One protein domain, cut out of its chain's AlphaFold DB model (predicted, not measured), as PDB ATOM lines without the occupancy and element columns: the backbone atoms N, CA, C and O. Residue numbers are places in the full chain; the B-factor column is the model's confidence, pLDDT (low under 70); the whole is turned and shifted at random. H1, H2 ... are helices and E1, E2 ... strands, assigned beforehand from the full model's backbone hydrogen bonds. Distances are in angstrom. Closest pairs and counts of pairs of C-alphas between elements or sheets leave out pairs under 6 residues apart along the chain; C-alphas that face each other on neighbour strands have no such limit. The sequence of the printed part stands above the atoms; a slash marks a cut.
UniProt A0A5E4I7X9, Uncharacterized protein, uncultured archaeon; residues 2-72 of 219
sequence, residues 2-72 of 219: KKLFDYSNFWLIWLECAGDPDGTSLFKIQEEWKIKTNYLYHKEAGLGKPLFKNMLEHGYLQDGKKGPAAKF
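AT A GLANCE: This is residues 2 to 72 of the 219 residues of an uncharacterized protein of uncultured archaeon (UniProt A0A5E4I7X9). A small hairpin of two short strands, E1 and E2, has two helices packing on it, H1 mainly at E2 and H3 mainly at E1, with a steep tilt between these helices. H2 lies farther out, and residues 33 to 50, with no named element, make the long loop between H2 and H3. The printed part has 71 residues, in the order H1, H2, H3, E1, E2; the sheet E1 - E2 is antiparallel, and the class is mostly helix, with under half of the residues in named elements. It is compact, with a radius of gyration of the C-alphas of 11.1 A and spans of 30 by 28 by 16 A.

HOW THE PARTS SIT: Look first at the hairpin of E1, residues 61 to 63, and E2, residues 68 to 70: N 62 and O 69 are within hydrogen-bond range at 2.8 A, N 69 and O 62 at 2.9 A. Next find H1, residues 8 to 18; its closest C-alphas to E2 are Ala 18 and Ala 70, 4.8 A apart. H3, residues 51 to 57, comes closest to E1 at the C-alphas of Leu 56 and Gln 62, 5.5 A apart. H1 and H3 touch at a steep tilt of 56 degrees, closest at the C-alphas of Phe 10 and Leu 51, 7.1 A. H2, residues 26 to 32, only just touches H1, with 3 pairs of C-alphas within 8 A, the closest Glu 16 and Ile 29 at 6.9 A; their lines are about perpendicular at 88 degrees. H2 and E1 are apart. Every O i to N i+4 pair is within hydrogen-bond range in H2 and H3, and 6 of 7 are in H1.

IN THESE COORDINATES: Find C-alpha 8 at (346.175, 288.595, 191.240); from there H1 runs 16.3 A to C-alpha 18. H2 measures 9.7 A, H3 10.0 A, E1 7.0 A, and E2 6.8 A, ending at C-alpha 70, (350.299, 273.991, 184.602).

THE WHOLE: The C-alphas farthest apart are those of Lys 2 and Lys 65, 29.9 A. The printed part has no cut, and the link from H2 to H3 is long. The mean pLDDT of the printed part is 91.9, and no printed residue is under 70.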
ATOM      1  N   LYS A   2     334.654 284.194 195.215       78.31
ATOM      2  CA  LYS A   2     335.590 284.706 194.201       78.31
ATOM      3  C   LYS A   2     336.264 283.527 193.479       78.31
ATOM      4  O   LYS A   2     336.617 282.560 194.155       78.31
ATOM      5  N   LYS A   3     336.404 283.559 192.149       88.69
ATOM      6  CA  LYS A   3     337.063 282.472 191.401       88.69
ATOM      7  C   LYS A   3     338.570 282.538 191.616       88.69
ATOM      8  O   LYS A   3     339.112 283.607 191.890       88.69
ATOM      9  N   LEU A   4     339.267 281.404 191.499       91.50
ATOM     10  CA  LEU A   4     340.714 281.371 191.756       91.50
ATOM     11  C   LEU A   4     341.492 282.294 190.811       91.50
ATOM     12  O   LEU A   4     342.400 282.983 191.263       91.50
ATOM     13  N   PHE A   5     341.088 282.382 189.543       91.75
ATOM     14  CA  PHE A   5     341.712 283.274 188.563       91.75
ATOM     15  C   PHE A   5     341.442 284.772 188.778       91.75
ATOM     16  O   PHE A   5     342.066 285.602 188.118       91.75
ATOM     17  N   ASP A   6     340.571 285.138 189.725       88.88
ATOM     18  CA  ASP A   6     340.360 286.535 190.126       88.88
ATOM     19  C   ASP A   6     341.398 286.997 191.174       88.88
ATOM     20  O   ASP A   6     341.428 288.167 191.580       88.88
ATOM     21  N   TYR A   7     342.211 286.078 191.709       90.56
ATOM     22  CA  TYR A   7     343.322 286.415 192.595       90.56
ATOM     23  C   TYR A   7     344.517 286.843 191.748       90.56
ATOM     24  O   TYR A   7     344.947 286.118 190.859       90.56
ATOM     25  N   SER A   8     345.094 288.007 192.046       82.38
ATOM     26  CA  SER A   8     346.175 288.595 191.240       82.38
ATOM     27  C   SER A   8     347.387 287.671 191.072       82.38
ATOM     28  O   SER A   8     348.007 287.641 190.014       82.38
ATOM     29  N   ASN A   9     347.707 286.877 192.097       91.56
ATOM     30  CA  ASN A   9     348.822 285.928 192.060       91.56
ATOM     31  C   ASN A   9     348.529 284.659 191.246       91.56
ATOM     32  O   ASN A   9     349.462 283.910 190.973       91.56
ATOM     33  N   PHE A  10     347.274 284.406 190.854       95.62
ATOM     34  CA  PHE A  10     346.920 283.233 190.055       95.62
ATOM     35  C   PHE A  10     347.689 283.236 188.741       95.62
ATOM     36  O   PHE A  10     348.357 282.260 188.421       95.62
ATOM     37  N   TRP A  11     347.633 284.356 188.018       95.81
ATOM     38  CA  TRP A  11     348.250 284.466 186.701       95.81
ATOM     39  C   TRP A  11     349.767 284.435 186.773       95.81
ATOM     40  O   TRP A  11     350.384 283.794 185.938       95.81
ATOM     41  N   LEU A  12     350.359 285.033 187.809       95.06
ATOM     42  CA  LEU A  12     351.791 284.897 188.056       95.06
ATOM     43  C   LEU A  12     352.194 283.427 188.204       95.06
ATOM     44  O   LEU A  12     353.096 282.968 187.520       95.06
ATOM     45  N   ILE A  13     351.528 282.689 189.095       96.00
ATOM     46  CA  ILE A  13     351.878 281.289 189.353       96.00
ATOM     47  C   ILE A  13     351.629 280.450 188.100       96.00
ATOM     48  O   ILE A  13     352.493 279.683 187.694       96.00
ATOM     49  N   TRP A  14     350.456 280.594 187.483       97.56
ATOM     50  CA  TRP A  14     350.074 279.759 186.354       97.56
ATOM     51  C   TRP A  14     350.965 279.998 185.132       97.56
ATOM     52  O   TRP A  14     351.441 279.026 184.563       97.56
ATOM     53  N   LEU A  15     351.248 281.256 184.766       96.81
ATOM     54  CA  LEU A  15     352.098 281.575 183.611       96.81
ATOM     55  C   LEU A  15     353.526 281.042 183.782       96.81
ATOM     56  O   LEU A  15     354.072 280.457 182.852       96.81
ATOM     57  N   GLU A  16     354.106 281.171 184.975       95.12
ATOM     58  CA  GLU A  16     355.458 280.670 185.267       95.12
ATOM     59  C   GLU A  16     355.534 279.135 185.320       95.12
ATOM     60  O   GLU A  16     356.582 278.543 185.059       95.12
ATOM     61  N   CYS A  17     354.426 278.468 185.648       97.00
ATOM     62  CA  CYS A  17     354.308 277.014 185.561       97.00
ATOM     63  C   CYS A  17     353.949 276.534 184.145       97.00
ATOM     64  O   CYS A  17     354.180 275.371 183.830       97.00
ATOM     65  N   ALA A  18     353.354 277.383 183.304       97.38
ATOM     66  CA  ALA A  18     352.902 277.013 181.964       97.38
ATOM     67  C   ALA A  18     354.055 276.885 180.967       97.38
ATOM     68  O   ALA A  18     353.942 276.121 180.012       97.38
ATOM     69  N   GLY A  19     355.170 277.575 181.204       95.25
ATOM     70  CA  GLY A  19     356.376 277.460 180.384       95.25
ATOM     71  C   GLY A  19     357.269 276.256 180.708       95.25
ATOM     72  O   GLY A  19     358.165 275.968 179.922       95.25
ATOM     73  N   ASP A  20     357.058 275.556 181.832       95.62
ATOM     74  CA  ASP A  20     357.913 274.437 182.273       95.62
ATOM     75  C   ASP A  20     357.079 273.153 182.479       95.62
ATOM     76  O   ASP A  20     356.328 273.060 183.456       95.62
ATOM     77  N   PRO A  21     357.202 272.133 181.606       92.25
ATOM     78  CA  PRO A  21     356.434 270.888 181.719       92.25
ATOM     79  C   PRO A  21     356.804 270.068 182.962       92.25
ATOM     80  O   PRO A  21     355.977 269.316 183.479       92.25
ATOM     81  N   ASP A  22     358.034 270.205 183.472       94.44
ATOM     82  CA  ASP A  22     358.456 269.560 184.718       94.44
ATOM     83  C   ASP A  22     357.978 270.343 185.957       94.44
ATOM     84  O   ASP A  22     358.142 269.867 187.088       94.44
ATOM     85  N   GLY A  23     357.388 271.522 185.754       94.56
ATOM     86  CA  GLY A  23     356.903 272.431 186.778       94.56
ATOM     87  C   GLY A  23     357.968 273.373 187.336       94.56
ATOM     88  O   GLY A  23     359.170 273.119 187.281       94.56
ATOM     89  N   THR A  24     357.506 274.456 187.956       95.19
ATOM     90  CA  THR A  24     358.363 275.512 188.512       95.19
ATOM     91  C   THR A  24     358.138 275.625 190.014       95.19
ATOM     92  O   THR A  24     357.008 275.760 190.481       95.19
ATOM     93  N   SER A  25     359.209 275.588 190.813       94.62
ATOM     94  CA  SER A  25     359.078 275.794 192.258       94.62
ATOM     95  C   SER A  25     358.653 277.237 192.567       94.62
ATOM     96  O   SER A  25     359.164 278.192 191.983       94.62
ATOM     97  N   LEU A  26     357.746 277.431 193.532       94.00
ATOM     98  CA  LEU A  26     357.308 278.787 193.908       94.00
ATOM     99  C   LEU A  26     358.456 279.627 194.475       94.00
ATOM    100  O   LEU A  26     358.441 280.848 194.353       94.00
ATOM    101  N   PHE A  27     359.457 278.986 195.087       93.19
ATOM    102  CA  PHE A  27     360.675 279.663 195.516       93.19
ATOM    103  C   PHE A  27     361.406 280.298 194.329       93.19
ATOM    104  O   PHE A  27     361.722 281.484 194.391       93.19
ATOM    105  N   LYS A  28     361.587 279.541 193.238       93.19
ATOM    106  CA  LYS A  28     362.192 280.040 192.001       93.19
ATOM    107  C   LYS A  28     361.383 281.209 191.436       93.19
ATOM    108  O   LYS A  28     361.962 282.257 191.199       93.19
ATOM    109  N   ILE A  29     360.051 281.095 191.360       93.75
ATOM    110  CA  ILE A  29     359.177 282.203 190.916       93.75
ATOM    111  C   ILE A  29     359.407 283.468 191.761       93.75
ATOM    112  O   ILE A  29     359.539 284.568 191.225       93.75
ATOM    113  N   GLN A  30     359.470 283.337 193.089       92.56
ATOM    114  CA  GLN A  30     359.693 284.484 193.977       92.56
ATOM    115  C   GLN A  30     361.069 285.119 193.777       92.56
ATOM    116  O   GLN A  30     361.160 286.346 193.718       92.56
ATOM    117  N   GLU A  31     362.124 284.309 193.675       92.06
ATOM    118  CA  GLU A  31     363.491 284.776 193.420       92.06
ATOM    119  C   GLU A  31     363.562 285.546 192.097       92.06
ATOM    120  O   GLU A  31     364.042 286.680 192.032       92.06
ATOM    121  N   GLU A  32     362.992 284.951 191.057       90.44
ATOM    122  CA  GLU A  32     362.988 285.443 189.689       90.44
ATOM    123  C   GLU A  32     362.248 286.773 189.525       90.44
ATOM    124  O   GLU A  32     362.710 287.646 188.784       90.44
ATOM    125  N   TRP A  33     361.152 286.953 190.262       89.62
ATOM    126  CA  TRP A  33     360.366 288.188 190.302       89.62
ATOM    127  C   TRP A  33     360.760 289.134 191.441       89.62
ATOM    128  O   TRP A  33     360.084 290.139 191.675       89.62
ATOM    129  N   LYS A  34     361.858 288.844 192.155       89.56
ATOM    130  CA  LYS A  34     362.368 289.635 193.290       89.56
ATOM    131  C   LYS A  34     361.309 289.887 194.374       89.56
ATOM    132  O   LYS A  34     361.318 290.922 195.049       89.56
ATOM    133  N   ILE A  35     360.398 288.937 194.557       88.75
ATOM    134  CA  ILE A  35     359.372 288.972 195.594       88.75
ATOM    135  C   ILE A  35     360.064 288.672 196.920       88.75
ATOM    136  O   ILE A  35     360.446 287.542 197.211       88.75
ATOM    137  N   LYS A  36     360.250 289.710 197.737       77.69
ATOM    138  CA  LYS A  36     360.769 289.551 199.098       77.69
ATOM    139  C   LYS A  36     359.723 288.787 199.915       77.69
ATOM    140  O   LYS A  36     358.553 289.161 199.859       77.69
ATOM    141  N   THR A  37     360.158 287.806 200.715       74.00
ATOM    142  CA  THR A  37     359.358 286.908 201.594       74.00
ATOM    143  C   THR A  37     358.798 285.631 200.944       74.00
ATOM    144  O   THR A  37     358.838 285.460 199.731       74.00
ATOM    145  N   ASN A  38     358.243 284.734 201.772       80.44
ATOM    146  CA  ASN A  38     357.509 283.527 201.362       80.44
ATOM    147  C   ASN A  38     356.066 283.847 200.922       80.44
ATOM    148  O   ASN A  38     355.127 283.117 201.243       80.44
ATOM    149  N   TYR A  39     355.883 284.958 200.208       83.19
ATOM    150  CA  TYR A  39     354.593 285.527 199.837       83.19
ATOM    151  C   TYR A  39     353.643 284.530 199.159       83.19
ATOM    152  O   TYR A  39     352.489 284.414 199.569       83.19
ATOM    153  N   LEU A  40     354.129 283.743 198.195       89.12
ATOM    154  CA  LEU A  40     353.313 282.754 197.471       89.12
ATOM    155  C   LEU A  40     352.915 281.542 198.334       89.12
ATOM    156  O   LEU A  40     352.020 280.780 197.962       89.12
ATOM    157  N   TYR A  41     353.547 281.374 199.498       87.00
ATOM    158  CA  TYR A  41     353.226 280.339 200.481       87.00
ATOM    159  C   TYR A  41     352.289 280.831 201.589       87.00
ATOM    160  O   TYR A  41     351.861 280.026 202.422       87.00
ATOM    161  N   HIS A  42     351.951 282.121 201.630       86.62
ATOM    162  CA  HIS A  42     350.997 282.641 202.602       86.62
ATOM    163  C   HIS A  42     349.554 282.333 202.196       86.62
ATOM    164  O   HIS A  42     349.224 282.104 201.033       86.62
ATOM    165  N   LYS A  43     348.678 282.284 203.202       86.75
ATOM    166  CA  LYS A  43     347.244 282.114 202.981       86.75
ATOM    167  C   LYS A  43     346.690 283.383 202.344       86.75
ATOM    168  O   LYS A  43     346.871 284.466 202.892       86.75
ATOM    169  N   GLU A  44     345.977 283.229 201.237       81.94
ATOM    170  CA  GLU A  44     345.217 284.327 200.642       81.94
ATOM    171  C   GLU A  44     343.910 284.544 201.410       81.94
ATOM    172  O   GLU A  44     343.267 283.591 201.878       81.94
ATOM    173  N   ALA A  45     343.500 285.807 201.525       80.88
ATOM    174  CA  ALA A  45     342.263 286.168 202.201       80.88
ATOM    175  C   ALA A  45     341.062 285.460 201.543       80.88
ATOM    176  O   ALA A  45     340.868 285.500 200.325       80.88
ATOM    177  N   GLY A  46     340.257 284.779 202.363       82.94
ATOM    178  CA  GLY A  46     339.070 284.046 201.916       82.94
ATOM    179  C   GLY A  46     339.311 282.631 201.373       82.94
ATOM    180  O   GLY A  46     338.330 281.930 201.150       82.94
ATOM    181  N   LEU A  47     340.563 282.172 201.207       83.94
ATOM    182  CA  LEU A  47     340.863 280.813 200.709       83.94
ATOM    183  C   LEU A  47     341.259 279.807 201.802       83.94
ATOM    184  O   LEU A  47     341.309 278.606 201.548       83.94
ATOM    185  N   GLY A  48     341.607 280.270 203.007       86.38
ATOM    186  CA  GLY A  48     341.972 279.413 204.149       86.38
ATOM    187  C   GLY A  48     343.312 278.661 204.024       86.38
ATOM    188  O   GLY A  48     343.837 278.166 205.027       86.38
ATOM    189  N   LYS A  49     343.906 278.625 202.826       91.19
ATOM    190  CA  LYS A  49     345.204 278.020 202.485       91.19
ATOM    191  C   LYS A  49     345.879 278.790 201.333       91.19
ATOM    192  O   LYS A  49     345.236 279.655 200.736       91.19
ATOM    193  N   PRO A  50     347.160 278.517 201.028       93.38
ATOM    194  CA  PRO A  50     347.866 279.192 199.940       93.38
ATOM    195  C   PRO A  50     347.191 278.993 198.578       93.38
ATOM    196  O   PRO A  50     346.609 277.935 198.319       93.38
ATOM    197  N   LEU A  51     347.281 279.996 197.700       94.75
ATOM    198  CA  LEU A  51     346.605 279.985 196.397       94.75
ATOM    199  C   LEU A  51     347.016 278.787 195.538       94.75
ATOM    200  O   LEU A  51     346.146 278.083 195.037       94.75
ATOM    201  N   PHE A  52     348.316 278.492 195.446       95.19
ATOM    202  CA  PHE A  52     348.814 277.373 194.637       95.19
ATOM    203  C   PHE A  52     348.232 276.017 195.069       95.19
ATOM    204  O   PHE A  52     347.977 275.162 194.228       95.19
ATOM    205  N   LYS A  53     347.962 275.823 196.372       95.62
ATOM    206  CA  LYS A  53     347.319 274.596 196.864       95.62
ATOM    207  C   LYS A  53     345.878 274.494 196.377       95.62
ATOM    208  O   LYS A  53     345.456 273.426 195.960       95.62
ATOM    209  N   ASN A  54     345.139 275.607 196.377       95.56
ATOM    210  CA  ASN A  54     343.808 275.632 195.768       95.56
ATOM    211  C   ASN A  54     343.878 275.371 194.259       95.56
ATOM    212  O   ASN A  54     343.024 274.665 193.735       95.56
ATOM    213  N   MET A  55     344.887 275.913 193.572       97.00
ATOM    214  CA  MET A  55     345.077 275.702 192.136       97.00
ATOM    215  C   MET A  55     345.341 274.228 191.797       97.00
ATOM    216  O   MET A  55     344.783 273.741 190.817       97.00
ATOM    217  N   LEU A  56     346.125 273.516 192.615       96.56
ATOM    218  CA  LEU A  56     346.320 272.064 192.499       96.56
ATOM    219  C   LEU A  56     345.000 271.306 192.685       96.56
ATOM    220  O   LEU A  56     344.614 270.506 191.841       96.56
ATOM    221  N   GLU A  57     344.264 271.603 193.756       95.69
ATOM    222  CA  GLU A  57     343.002 270.916 194.058       95.69
ATOM    223  C   GLU A  57     341.904 271.147 193.013       95.69
ATOM    224  O   GLU A  57     341.105 270.252 192.756       95.69
ATOM    225  N   HIS A  58     341.857 272.338 192.412       94.81
ATOM    226  CA  HIS A  58     340.859 272.687 191.397       94.81
ATOM    227  C   HIS A  58     341.332 272.394 189.966       94.81
ATOM    228  O   HIS A  58     340.655 272.775 189.015       94.81
ATOM    229  N   GLY A  59     342.482 271.735 189.794       95.94
ATOM    230  CA  GLY A  59     342.950 271.271 188.487       95.94
ATOM    231  C   GLY A  59     343.500 272.360 187.560       95.94
ATOM    232  O   GLY A  59     343.556 272.147 186.354       95.94
ATOM    233  N   TYR A  60     343.933 273.502 188.095       97.25
ATOM    234  CA  TYR A  60     344.686 274.510 187.329       97.25
ATOM    235  C   TYR A  60     346.181 274.179 187.254       97.25
ATOM    236  O   TYR A  60     346.867 274.568 186.309       97.25
ATOM    237  N   LEU A  61     346.678 273.470 188.269       97.75
ATOM    238  CA  LEU A  61     348.037 272.947 188.354       97.75
ATOM    239  C   LEU A  61     347.994 271.434 188.602       97.75
ATOM    240  O   LEU A  61     346.971 270.882 189.010       97.75
ATOM    241  N   GLN A  62     349.132 270.784 188.412       97.25
ATOM    242  CA  GLN A  62     349.403 269.412 188.828       97.25
ATOM    243  C   GLN A  62     350.782 269.302 189.470       97.25
ATOM    244  O   GLN A  62     351.612 270.201 189.325       97.25
ATOM    245  N   ASP A  63     351.035 268.194 190.160       96.25
ATOM    246  CA  ASP A  63     352.367 267.900 190.675       96.25
ATOM    247  C   ASP A  63     353.316 267.588 189.507       96.25
ATOM    248  O   ASP A  63     353.125 266.621 188.769       96.25
ATOM    249  N   GLY A  64     354.326 268.436 189.324       93.62
ATOM    250  CA  GLY A  64     355.446 268.213 188.416       93.62
ATOM    251  C   GLY A  64     356.676 267.685 189.156       93.62
ATOM    252  O   GLY A  64     356.706 267.576 190.384       93.62
ATOM    253  N   LYS A  65     357.739 267.373 188.407       94.06
ATOM    254  CA  LYS A  65     358.992 266.841 188.969       94.06
ATOM    255  C   LYS A  65     359.740 267.856 189.837       94.06
ATOM    256  O   LYS A  65     360.387 267.469 190.806       94.06
ATOM    257  N   LYS A  66     359.698 269.139 189.470       93.00
ATOM    258  CA  LYS A  66     360.454 270.228 190.123       93.00
ATOM    259  C   LYS A  66     359.565 271.156 190.960       93.00
ATOM    260  O   LYS A  66     360.069 272.007 191.694       93.00
ATOM    261  N   GLY A  67     358.250 271.010 190.849       94.50
ATOM    262  CA  GLY A  67     357.252 271.868 191.475       94.50
ATOM    263  C   GLY A  67     355.912 271.753 190.750       94.50
ATOM    264  O   GLY A  67     355.744 270.849 189.935       94.50
ATOM    265  N   PRO A  68     354.953 272.649 191.022       96.25
ATOM    266  CA  PRO A  68     353.694 272.670 190.291       96.25
ATOM    267  C   PRO A  68     353.907 272.898 188.788       96.25
ATOM    268  O   PRO A  68     354.648 273.803 188.399       96.25
ATOM    269  N   ALA A  69     353.231 272.109 187.957       97.38
ATOM    270  CA  ALA A  69     353.149 272.271 186.506       97.38
ATOM    271  C   ALA A  69     351.740 272.736 186.115       97.38
ATOM    272  O   ALA A  69     350.766 272.394 186.792       97.38
ATOM    273  N   ALA A  70     351.609 273.526 185.050       97.56
ATOM    274  CA  ALA A  70     350.299 273.991 184.602       97.56
ATOM    275  C   ALA A  70     349.476 272.867 183.964       97.56
ATOM    276  O   ALA A  70     350.001 272.023 183.242       97.56
ATOM    277  N   LYS A  71     348.162 272.894 184.197       97.69
ATOM    278  CA  LYS A  71     347.189 272.194 183.354       97.69
ATOM    279  C   LYS A  71     346.562 273.170 182.367       97.69
ATOM    280  O   LYS A  71     346.399 274.349 182.690       97.69
ATOM    281  N   PHE A  72     346.165 272.653 181.207       97.00
ATOM    282  CA  PHE A  72     345.594 273.437 180.109       97.00
ATOM    283  C   PHE A  72     344.110 273.119 179.851       97.00
ATOM    284  O   PHE A  72     343.413 273.959 179.289       97.00
TER     285      PHE A  72